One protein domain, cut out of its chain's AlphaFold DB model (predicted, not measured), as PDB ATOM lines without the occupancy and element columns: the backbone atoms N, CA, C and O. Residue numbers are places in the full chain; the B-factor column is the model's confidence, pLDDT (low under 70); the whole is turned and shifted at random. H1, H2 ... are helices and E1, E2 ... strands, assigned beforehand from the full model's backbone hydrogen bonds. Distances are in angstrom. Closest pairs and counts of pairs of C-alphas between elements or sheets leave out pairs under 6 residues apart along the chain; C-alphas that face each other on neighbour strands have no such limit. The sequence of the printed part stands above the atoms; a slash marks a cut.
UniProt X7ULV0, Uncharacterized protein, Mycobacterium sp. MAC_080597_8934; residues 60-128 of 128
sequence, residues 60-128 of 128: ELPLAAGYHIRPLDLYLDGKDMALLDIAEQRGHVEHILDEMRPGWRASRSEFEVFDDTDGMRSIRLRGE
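AT A GLANCE: This is residues 60 to 128 of the 128 residues of an uncharacterized protein of Mycobacterium sp. MAC_080597_8934 (UniProt X7ULV0). The model is a rod with a small helical head at one end and a two-stranded hairpin at the other. In the head the short helices H1, H2 and H3 run back and forth, with H2 between H1 and H3; the short H4 leads from the head toward the hairpin of E1 and E2. The printed part has 69 residues with four named helices and two named strands, in the order H1, H2, H3, H4, E1, E2, and the class is mixed, helices and strands. The sheet has the order E1 - E2 and is antiparallel. The whole is loose, with a radius of gyration of the C-alphas of 14.6 A, and spans 45 by 21 by 20 A.

HOW THE PARTS SIT: H1, residues 71 to 76, touches H2, residues 80 to 87; their closest C-alphas, those of Pro 71 and Leu 83, are 6.0 A apart. They form a helical hairpin, at a shallow tilt of 5 degrees, opposite ways. H2 in turn touches H3, residues 93 to 100, where the closest C-alphas, those of Ile 86 and Val 93, are 6.1 A apart. This too is a helical hairpin, at a shallow tilt of 14 degrees, opposite ways. H1 and H3 are apart. H4, residues 104 to 107, is close to H3 but not clearly touching it, the closest C-alphas being those of Leu 97 and Trp 104 at 7.1 A. E1, residues 111 to 115, and E2, residues 121 to 125, form an antiparallel hairpin, with 144 degrees between their directions. N 112 and O 124, at 2.9 A, and N 122 and O 114, also at 2.9 A, are within hydrogen-bond range. Both strands are apart from H1, H2 and H3, and E2 is also apart from H4. In H1, H2 and H3 every O i to N i+4 pair is within hydrogen-bond range; H4 is too short for such a pair.

IN THESE COORDINATES: Residues 60 to 70 come before H1, which begins at C-alpha 71 (239.322, 208.457, 210.159) and is 8.8 A long from first to last C-alpha. H2 measures 10.5 A, H3 10.4 A and H4 5.5 A. E1 begins at C-alpha 111 (257.003, 206.251, 196.986) and is 13.4 A long. E2 is 13.7 A long and ends at C-alpha 125 (261.107, 206.528, 195.078).

THE WHOLE: The two C-alphas farthest apart are those of Met 81 and Asp 118, at 45.0 A. The printed part has no cut, and the five links between the named elements are tight. The mean pLDDT of the printed part is 92.4; residue 128, the chain's last residue, is under 70.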
ATOM      1  N   GLU A  60     240.954 209.923 202.997       95.31
ATOM      2  CA  GLU A  60     242.241 210.246 203.609       95.31
ATOM      3  C   GLU A  60     242.154 211.594 204.329       95.31
ATOM      4  O   GLU A  60     241.582 212.562 203.822       95.31
ATOM      5  N   LEU A  61     242.742 211.648 205.521       95.56
ATOM      6  CA  LEU A  61     242.915 212.884 206.261       95.56
ATOM      7  C   LEU A  61     243.762 213.874 205.447       95.56
ATOM      8  O   LEU A  61     244.656 213.447 204.710       95.56
ATOM      9  N   PRO A  62     243.534 215.193 205.598       94.06
ATOM     10  CA  PRO A  62     244.217 216.229 204.826       94.06
ATOM     11  C   PRO A  62     245.667 216.419 205.301       94.06
ATOM     12  O   PRO A  62     246.014 217.429 205.905       94.06
ATOM     13  N   LEU A  63     246.509 215.421 205.048       94.00
ATOM     14  CA  LEU A  63     247.916 215.365 205.429       94.00
ATOM     15  C   LEU A  63     248.821 215.629 204.221       94.00
ATOM     16  O   LEU A  63     248.405 215.584 203.061       94.00
ATOM     17  N   ALA A  64     250.104 215.868 204.491       91.00
ATOM     18  CA  ALA A  64     251.112 215.975 203.443       91.00
ATOM     19  C   ALA A  64     251.198 214.701 202.574       91.00
ATOM     20  O   ALA A  64     250.943 213.584 203.026       91.00
ATOM     21  N   ALA A  65     251.650 214.857 201.325       88.81
ATOM     22  CA  ALA A  65     251.748 213.750 200.379       88.81
ATOM     23  C   ALA A  65     252.578 212.566 200.918       88.81
ATOM     24  O   ALA A  65     253.703 212.732 201.420       88.81
ATOM     25  N   GLY A  66     252.027 211.364 200.733       90.44
ATOM     26  CA  GLY A  66     252.606 210.091 201.160       90.44
ATOM     27  C   GLY A  66     252.024 209.535 202.462       90.44
ATOM     28  O   GLY A  66     252.390 208.425 202.832       90.44
ATOM     29  N   TYR A  67     251.140 210.257 203.154       94.19
ATOM     30  CA  TYR A  67     250.370 209.701 204.268       94.19
ATOM     31  C   TYR A  67     248.993 209.241 203.790       94.19
ATOM     32  O   TYR A  67     248.299 209.989 203.115       94.19
ATOM     33  N   HIS A  68     248.603 208.029 204.186       93.50
ATOM     34  CA  HIS A  68     247.340 207.391 203.801       93.50
ATOM     35  C   HIS A  68     246.572 206.959 205.055       93.50
ATOM     36  O   HIS A  68     246.358 205.774 205.294       93.50
ATOM     37  N   ILE A  69     246.262 207.921 205.926       95.44
ATOM     38  CA  ILE A  69     245.537 207.682 207.183       95.44
ATOM     39  C   ILE A  69     244.101 208.151 206.994       95.44
ATOM     40  O   ILE A  69     243.887 209.294 206.594       95.44
ATOM     41  N   ARG A  70     243.130 207.299 207.314       96.38
ATOM     42  CA  ARG A  70     241.698 207.612 207.264       96.38
ATOM     43  C   ARG A  70     241.130 207.740 208.679       96.38
ATOM     44  O   ARG A  70     241.656 207.102 209.596       96.38
ATOM     45  N   PRO A  71     240.016 208.463 208.876       97.25
ATOM     46  CA  PRO A  71     239.322 208.457 210.159       97.25
ATOM     47  C   PRO A  71     238.911 207.046 210.608       97.25
ATOM     48  O   PRO A  71     239.017 206.728 211.789       97.25
ATOM     49  N   LEU A  72     238.540 206.151 209.680       97.44
ATOM     50  CA  LEU A  72     238.265 204.750 210.014       97.44
ATOM     51  C   LEU A  72     239.456 204.040 210.668       97.44
ATOM     52  O   LEU A  72     239.250 203.253 211.586       97.44
ATOM     53  N   ASP A  73     240.688 204.334 210.250       95.88
ATOM     54  CA  ASP A  73     241.873 203.715 210.853       95.88
ATOM     55  C   ASP A  73     242.034 204.167 212.315       95.88
ATOM     56  O   ASP A  73     242.401 203.369 213.171       95.88
ATOM     57  N   LEU A  74     241.684 205.422 212.626       96.06
ATOM     58  CA  LEU A  74     241.664 205.925 214.004       96.06
ATOM     59  C   LEU A  74     240.594 205.226 214.843       96.06
ATOM     60  O   LEU A  74     240.876 204.842 215.976       96.06
ATOM     61  N   TYR A  75     239.398 205.022 214.291       96.88
ATOM     62  CA  TYR A  75     238.336 204.279 214.970       96.88
ATOM     63  C   TYR A  75     238.747 202.828 215.265       96.88
ATOM     64  O   TYR A  75     238.589 202.344 216.384       96.88
ATOM     65  N   LEU A  76     239.332 202.136 214.282       95.62
ATOM     66  CA  LEU A  76     239.802 200.756 214.443       95.62
ATOM     67  C   LEU A  76     240.959 200.645 215.452       95.62
ATOM     68  O   LEU A  76     241.017 199.675 216.206       95.62
ATOM     69  N   ASP A  77     241.824 201.661 215.527       94.19
ATOM     70  CA  ASP A  77     242.898 201.778 216.525       94.19
ATOM     71  C   ASP A  77     242.379 202.216 217.922       94.19
ATOM     72  O   ASP A  77     243.174 202.402 218.852       94.19
ATOM     73  N   GLY A  78     241.062 202.406 218.095       94.56
ATOM     74  CA  GLY A  78     240.428 202.841 219.347       94.56
ATOM     75  C   GLY A  78     240.738 204.291 219.731       94.56
ATOM     76  O   GLY A  78     240.756 204.643 220.912       94.56
ATOM     77  N   LYS A  79     241.047 205.139 218.746       95.19
ATOM     78  CA  LYS A  79     241.402 206.558 218.893       95.19
ATOM     79  C   LYS A  79     240.196 207.470 218.667       95.19
ATOM     80  O   LYS A  79     240.323 208.523 218.048       95.19
ATOM     81  N   ASP A  80     239.043 207.084 219.210       92.12
ATOM     82  CA  ASP A  80     237.751 207.751 219.004       92.12
ATOM     83  C   ASP A  80     237.806 209.253 219.326       92.12
ATOM     84  O   ASP A  80     237.323 210.069 218.552       92.12
ATOM     85  N   MET A  81     238.477 209.642 220.416       90.88
ATOM     86  CA  MET A  81     238.627 211.058 220.782       90.88
ATOM     87  C   MET A  81     239.391 211.867 219.728       90.88
ATOM     88  O   MET A  81     238.973 212.963 219.382       90.88
ATOM     89  N   ALA A  82     240.470 211.306 219.174       93.38
ATOM     90  CA  ALA A  82     241.251 211.970 218.132       93.38
ATOM     91  C   ALA A  82     240.423 212.158 216.856       93.38
ATOM     92  O   ALA A  82     240.502 213.191 216.200       93.38
ATOM     93  N   LEU A  83     239.612 211.152 216.517       95.50
ATOM     94  CA  LEU A  83     238.683 211.210 215.396       95.50
ATOM     95  C   LEU A  83     237.661 212.337 215.587       95.50
ATOM     96  O   LEU A  83     237.447 213.108 214.654       95.50
ATOM     97  N   LEU A  84     237.075 212.461 216.780       94.12
ATOM     98  CA  LEU A  84     236.107 213.518 217.093       94.12
ATOM     99  C   LEU A  84     236.748 214.911 217.070       94.12
ATOM    100  O   LEU A  84     236.193 215.819 216.459       94.12
ATOM    101  N   ASP A  85     237.945 215.072 217.642       95.00
ATOM    102  CA  ASP A  85     238.670 216.348 217.603       95.00
ATOM    103  C   ASP A  85     238.988 216.785 216.163       95.00
ATOM    104  O   ASP A  85     238.902 217.972 215.839       95.00
ATOM    105  N   ILE A  86     239.318 215.830 215.284       96.12
ATOM    106  CA  ILE A  86     239.527 216.086 213.853       96.12
ATOM    107  C   ILE A  86     238.208 216.461 213.168       96.12
ATOM    108  O   ILE A  86     238.182 217.429 212.407       96.12
ATOM    109  N   ALA A  87     237.129 215.714 213.417       95.69
ATOM    110  CA  ALA A  87     235.821 215.964 212.812       95.69
ATOM    111  C   ALA A  87     235.286 217.358 213.172       95.69
ATOM    112  O   ALA A  87     234.820 218.090 212.303       95.69
ATOM    113  N   GLU A  88     235.439 217.757 214.434       94.75
ATOM    114  CA  GLU A  88     235.027 219.064 214.949       94.75
ATOM    115  C   GLU A  88     236.047 220.188 214.676       94.75
ATOM    116  O   GLU A  88     235.860 221.319 215.122       94.75
ATOM    117  N   GLN A  89     237.137 219.897 213.953       92.31
ATOM    118  CA  GLN A  89     238.183 220.864 213.596       92.31
ATOM    119  C   GLN A  89     238.806 221.573 214.815       92.31
ATOM    120  O   GLN A  89     239.186 222.745 214.752       92.31
ATOM    121  N   ARG A  90     238.955 220.859 215.939       92.12
ATOM    122  CA  ARG A  90     239.484 221.395 217.209       92.12
ATOM    123  C   ARG A  90     240.997 221.636 217.208       92.12
ATOM    124  O   ARG A  90     241.551 222.091 218.206       92.12
ATOM    125  N   GLY A  91     241.674 221.364 216.097       91.88
ATOM    126  CA  GLY A  91     243.100 221.605 215.923       91.88
ATOM    127  C   GLY A  91     243.612 221.150 214.561       91.88
ATOM    128  O   GLY A  91     242.870 220.625 213.732       91.88
ATOM    129  N   HIS A  92     244.912 221.341 214.334       94.25
ATOM    130  CA  HIS A  92     245.582 220.791 213.159       94.25
ATOM    131  C   HIS A  92     245.689 219.268 213.274       94.25
ATOM    132  O   HIS A  92     246.116 218.749 214.309       94.25
ATOM    133  N   VAL A  93     245.351 218.561 212.196       95.38
ATOM    134  CA  VAL A  93     245.306 217.092 212.160       95.38
ATOM    135  C   VAL A  93     246.649 216.482 212.566       95.38
ATOM    136  O   VAL A  93     246.687 215.538 213.350       95.38
ATOM    137  N   GLU A  94     247.764 217.046 212.103       95.06
ATOM    138  CA  GLU A  94     249.108 216.576 212.439       95.06
ATOM    139  C   GLU A  94     249.398 216.661 213.936       95.06
ATOM    140  O   GLU A  94     250.034 215.763 214.482       95.06
ATOM    141  N   HIS A  95     248.929 217.718 214.602       95.06
ATOM    142  CA  HIS A  95     249.142 217.895 216.035       95.06
ATOM    143  C   HIS A  95     248.318 216.889 216.842       95.06
ATOM    144  O   HIS A  95     248.845 216.256 217.752       95.06
ATOM    145  N   ILE A  96     247.064 216.660 216.443       95.38
ATOM    146  CA  ILE A  96     246.204 215.639 217.057       95.38
ATOM    147  C   ILE A  96     246.841 214.249 216.907       95.38
ATOM    148  O   ILE A  96     246.902 213.473 217.862       95.38
ATOM    149  N   LEU A  97     247.368 213.926 215.723       95.06
ATOM    150  CA  LEU A  97     248.040 212.647 215.482       95.06
ATOM    151  C   LEU A  97     249.347 212.501 216.275       95.06
ATOM    152  O   LEU A  97     249.668 211.390 216.696       95.06
ATOM    153  N   ASP A  98     250.083 213.587 216.515       94.38
ATOM    154  CA  ASP A  98     251.307 213.565 217.330       94.38
ATOM    155  C   ASP A  98     251.055 213.122 218.760       94.38
ATOM    156  O   ASP A  98     251.833 212.341 219.314       94.38
ATOM    157  N   GLU A  99     249.959 213.597 219.333       92.19
ATOM    158  CA  GLU A  99     249.568 213.270 220.698       92.19
ATOM    159  C   GLU A  99     248.933 211.880 220.770       92.19
ATOM    160  O   GLU A  99     249.250 211.077 221.651       92.19
ATOM    161  N   MET A 100     248.056 211.565 219.814       90.81
ATOM    162  CA  MET A 100     247.151 210.425 219.933       90.81
ATOM    163  C   MET A 100     247.640 209.167 219.214       90.81
ATOM    164  O   MET A 100     247.225 208.061 219.581       90.81
ATOM    165  N   ARG A 101     248.546 209.278 218.236       89.44
ATOM    166  CA  ARG A 101     249.091 208.147 217.465       89.44
ATOM    167  C   ARG A 101     250.620 208.239 217.320       89.44
ATOM    168  O   ARG A 101     251.125 208.464 216.219       89.44
ATOM    169  N   PRO A 102     251.389 208.026 218.405       87.81
ATOM    170  CA  PRO A 102     252.845 208.127 218.367       87.81
ATOM    171  C   PRO A 102     253.466 207.292 217.241       87.81
ATOM    172  O   PRO A 102     253.122 206.128 217.050       87.81
ATOM    173  N   GLY A 103     254.394 207.892 216.492       89.00
ATOM    174  CA  GLY A 103     255.091 207.221 215.390       89.00
ATOM    175  C   GLY A 103     254.350 207.212 214.050       89.00
ATOM    176  O   GLY A 103     254.920 206.723 213.078       89.00
ATOM    177  N   TRP A 104     253.152 207.804 213.943       93.50
ATOM    178  CA  TRP A 104     252.404 207.872 212.676       93.50
ATOM    179  C   TRP A 104     253.223 208.469 211.520       93.50
ATOM    180  O   TRP A 104     253.079 208.053 210.378       93.50
ATOM    181  N   ARG A 105     254.157 209.385 211.805       93.88
ATOM    182  CA  ARG A 105     255.048 209.961 210.785       93.88
ATOM    183  C   ARG A 105     255.944 208.941 210.082       93.88
ATOM    184  O   ARG A 105     256.353 209.171 208.948       93.88
ATOM    185  N   ALA A 106     256.236 207.810 210.720       92.56
ATOM    186  CA  ALA A 106     256.999 206.731 210.102       92.56
ATOM    187  C   ALA A 106     256.188 205.964 209.042       92.56
ATOM    188  O   ALA A 106     256.772 205.222 208.263       92.56
ATOM    189  N   SER A 107     254.862 206.150 208.973       90.81
ATOM    190  CA  SER A 107     254.002 205.496 207.980       90.81
ATOM    191  C   SER A 107     253.972 206.217 206.629       90.81
ATOM    192  O   SER A 107     253.110 205.921 205.799       90.81
ATOM    193  N   ARG A 108     254.842 207.212 206.415       92.62
ATOM    194  CA  ARG A 108     254.915 207.918 205.136       92.62
ATOM    195  C   ARG A 108     255.416 206.960 204.059       92.62
ATOM    196  O   ARG A 108     256.466 206.350 204.219       92.62
ATOM    197  N   SER A 109     254.696 206.878 202.947       91.75
ATOM    198  CA  SER A 109     255.104 206.093 201.786       91.75
ATOM    199  C   SER A 109     256.464 206.558 201.256       91.75
ATOM    200  O   SER A 109     256.672 207.749 200.983       91.75
ATOM    201  N   GLU A 110     257.363 205.590 201.069       92.88
ATOM    202  CA  GLU A 110     258.662 205.757 200.406       92.88
ATOM    203  C   GLU A 110     258.514 206.095 198.921       92.88
ATOM    204  O   GLU A 110     259.475 206.509 198.282       92.88
ATOM    205  N   PHE A 111     257.311 205.946 198.371       91.19
ATOM    206  CA  PHE A 111     257.003 206.251 196.986       91.19
ATOM    207  C   PHE A 111     256.252 207.575 196.858       91.19
ATOM    208  O   PHE A 111     255.498 207.999 197.745       91.19
ATOM    209  N   GLU A 112     256.426 208.228 195.716       92.00
ATOM    210  CA  GLU A 112     255.648 209.394 195.326       92.00
ATOM    211  C   GLU A 112     255.093 209.267 193.917       92.00
ATOM    212  O   GLU A 112     255.704 208.657 193.041       92.00
ATOM    213  N   VAL A 113     253.910 209.848 193.731       89.56
ATOM    214  CA  VAL A 113     253.266 209.969 192.429       89.56
ATOM    215  C   VAL A 113     253.684 211.304 191.828       89.56
ATOM    216  O   VAL A 113     253.608 212.328 192.508       89.56
ATOM    217  N   PHE A 114     254.101 211.291 190.568       89.19
ATOM    218  CA  PHE A 114     254.454 212.481 189.798       89.19
ATOM    219  C   PHE A 114     253.868 212.383 188.386       89.19
ATOM    220  O   PHE A 114     253.514 211.291 187.936       89.19
ATOM    221  N   ASP A 115     253.750 213.519 187.704       92.25
ATOM    222  CA  ASP A 115     253.404 213.551 186.285       92.25
ATOM    223  C   ASP A 115     254.694 213.409 185.465       92.25
ATOM    224  O   ASP A 115     255.612 214.224 185.588       92.25
ATOM    225  N   ASP A 116     254.782 212.343 184.674       90.69
ATOM    226  CA  ASP A 116     255.937 212.058 183.826       90.69
ATOM    227  C   ASP A 116     255.882 212.881 182.523       90.69
ATOM    228  O   ASP A 116     254.906 213.566 182.210       90.69
ATOM    229  N   THR A 117     256.961 212.845 181.747       91.88
ATOM    230  CA  THR A 117     257.132 213.586 180.487       91.88
ATOM    231  C   THR A 117     256.103 213.236 179.410       91.88
ATOM    232  O   THR A 117     255.889 214.028 178.491       91.88
ATOM    233  N   ASP A 118     255.449 212.081 179.522       90.56
ATOM    234  CA  ASP A 118     254.346 211.645 178.664       90.56
ATOM    235  C   ASP A 118     252.967 212.160 179.132       90.56
ATOM    236  O   ASP A 118     251.957 211.920 178.467       90.56
ATOM    237  N   GLY A 119     252.921 212.899 180.247       90.81
ATOM    238  CA  GLY A 119     251.704 213.421 180.868       90.81
ATOM    239  C   GLY A 119     250.926 212.389 181.689       90.81
ATOM    240  O   GLY A 119     249.807 212.681 182.117       90.81
ATOM    241  N   MET A 120     251.476 211.190 181.900       92.81
ATOM    242  CA  MET A 120     250.863 210.136 182.702       92.81
ATOM    243  C   MET A 120     251.359 210.185 184.148       92.81
ATOM    244  O   MET A 120     252.485 210.584 184.440       92.81
ATOM    245  N   ARG A 121     250.509 209.732 185.078       90.69
ATOM    246  CA  ARG A 121     250.906 209.563 186.479       90.69
ATOM    247  C   ARG A 121     251.793 208.335 186.626       90.69
ATOM    248  O   ARG A 121     251.329 207.211 186.427       90.69
ATOM    249  N   SER A 122     253.019 208.568 187.067       92.69
ATOM    250  CA  SER A 122     254.023 207.547 187.353       92.69
ATOM    251  C   SER A 122     254.364 207.526 188.843       92.69
ATOM    252  O   SER A 122     254.059 208.463 189.583       92.69
ATOM    253  N   ILE A 123     254.972 206.430 189.304       91.81
ATOM    254  CA  ILE A 123     255.420 206.251 190.691       91.81
ATOM    255  C   ILE A 123     256.942 206.112 190.702       91.81
ATOM    256  O   ILE A 123     257.495 205.363 189.900       91.81
ATOM    257  N   ARG A 124     257.609 206.797 191.632       92.06
ATOM    258  CA  ARG A 124     259.058 206.692 191.871       92.06
ATOM    259  C   ARG A 124     259.379 206.671 193.361       92.06
ATOM    260  O   ARG A 124     258.502 206.956 194.180       92.06
ATOM    261  N   LEU A 125     260.623 206.347 193.712       92.19
ATOM    262  CA  LEU A 125     261.107 206.528 195.078       92.19
ATOM    263  C   LEU A 125     261.147 208.021 195.412       92.19
ATOM    264  O   LEU A 125     261.578 208.857 194.622       92.19
ATOM    265  N   ARG A 126     260.665 208.360 196.600       88.12
ATOM    266  CA  ARG A 126     260.610 209.728 197.094       88.12
ATOM    267  C   ARG A 126     262.023 210.198 197.435       88.12
ATOM    268  O   ARG A 126     262.639 209.674 198.359       88.12
ATOM    269  N   GLY A 127     262.499 211.225 196.734       82.88
ATOM    270  CA  GLY A 127     263.843 211.788 196.920       82.88
ATOM    271  C   GLY A 127     264.833 211.491 195.787       82.88
ATOM    272  O   GLY A 127     265.952 211.998 195.855       82.88
ATOM    273  N   GLU A 128     264.424 210.727 194.767       55.00
ATOM    274  CA  GLU A 128     265.064 210.678 193.436       55.00
ATOM    275  C   GLU A 128     264.487 211.749 192.496       55.00
ATOM    276  O   GLU A 128     265.246 212.299 191.671       55.00
TER     277      GLU A 128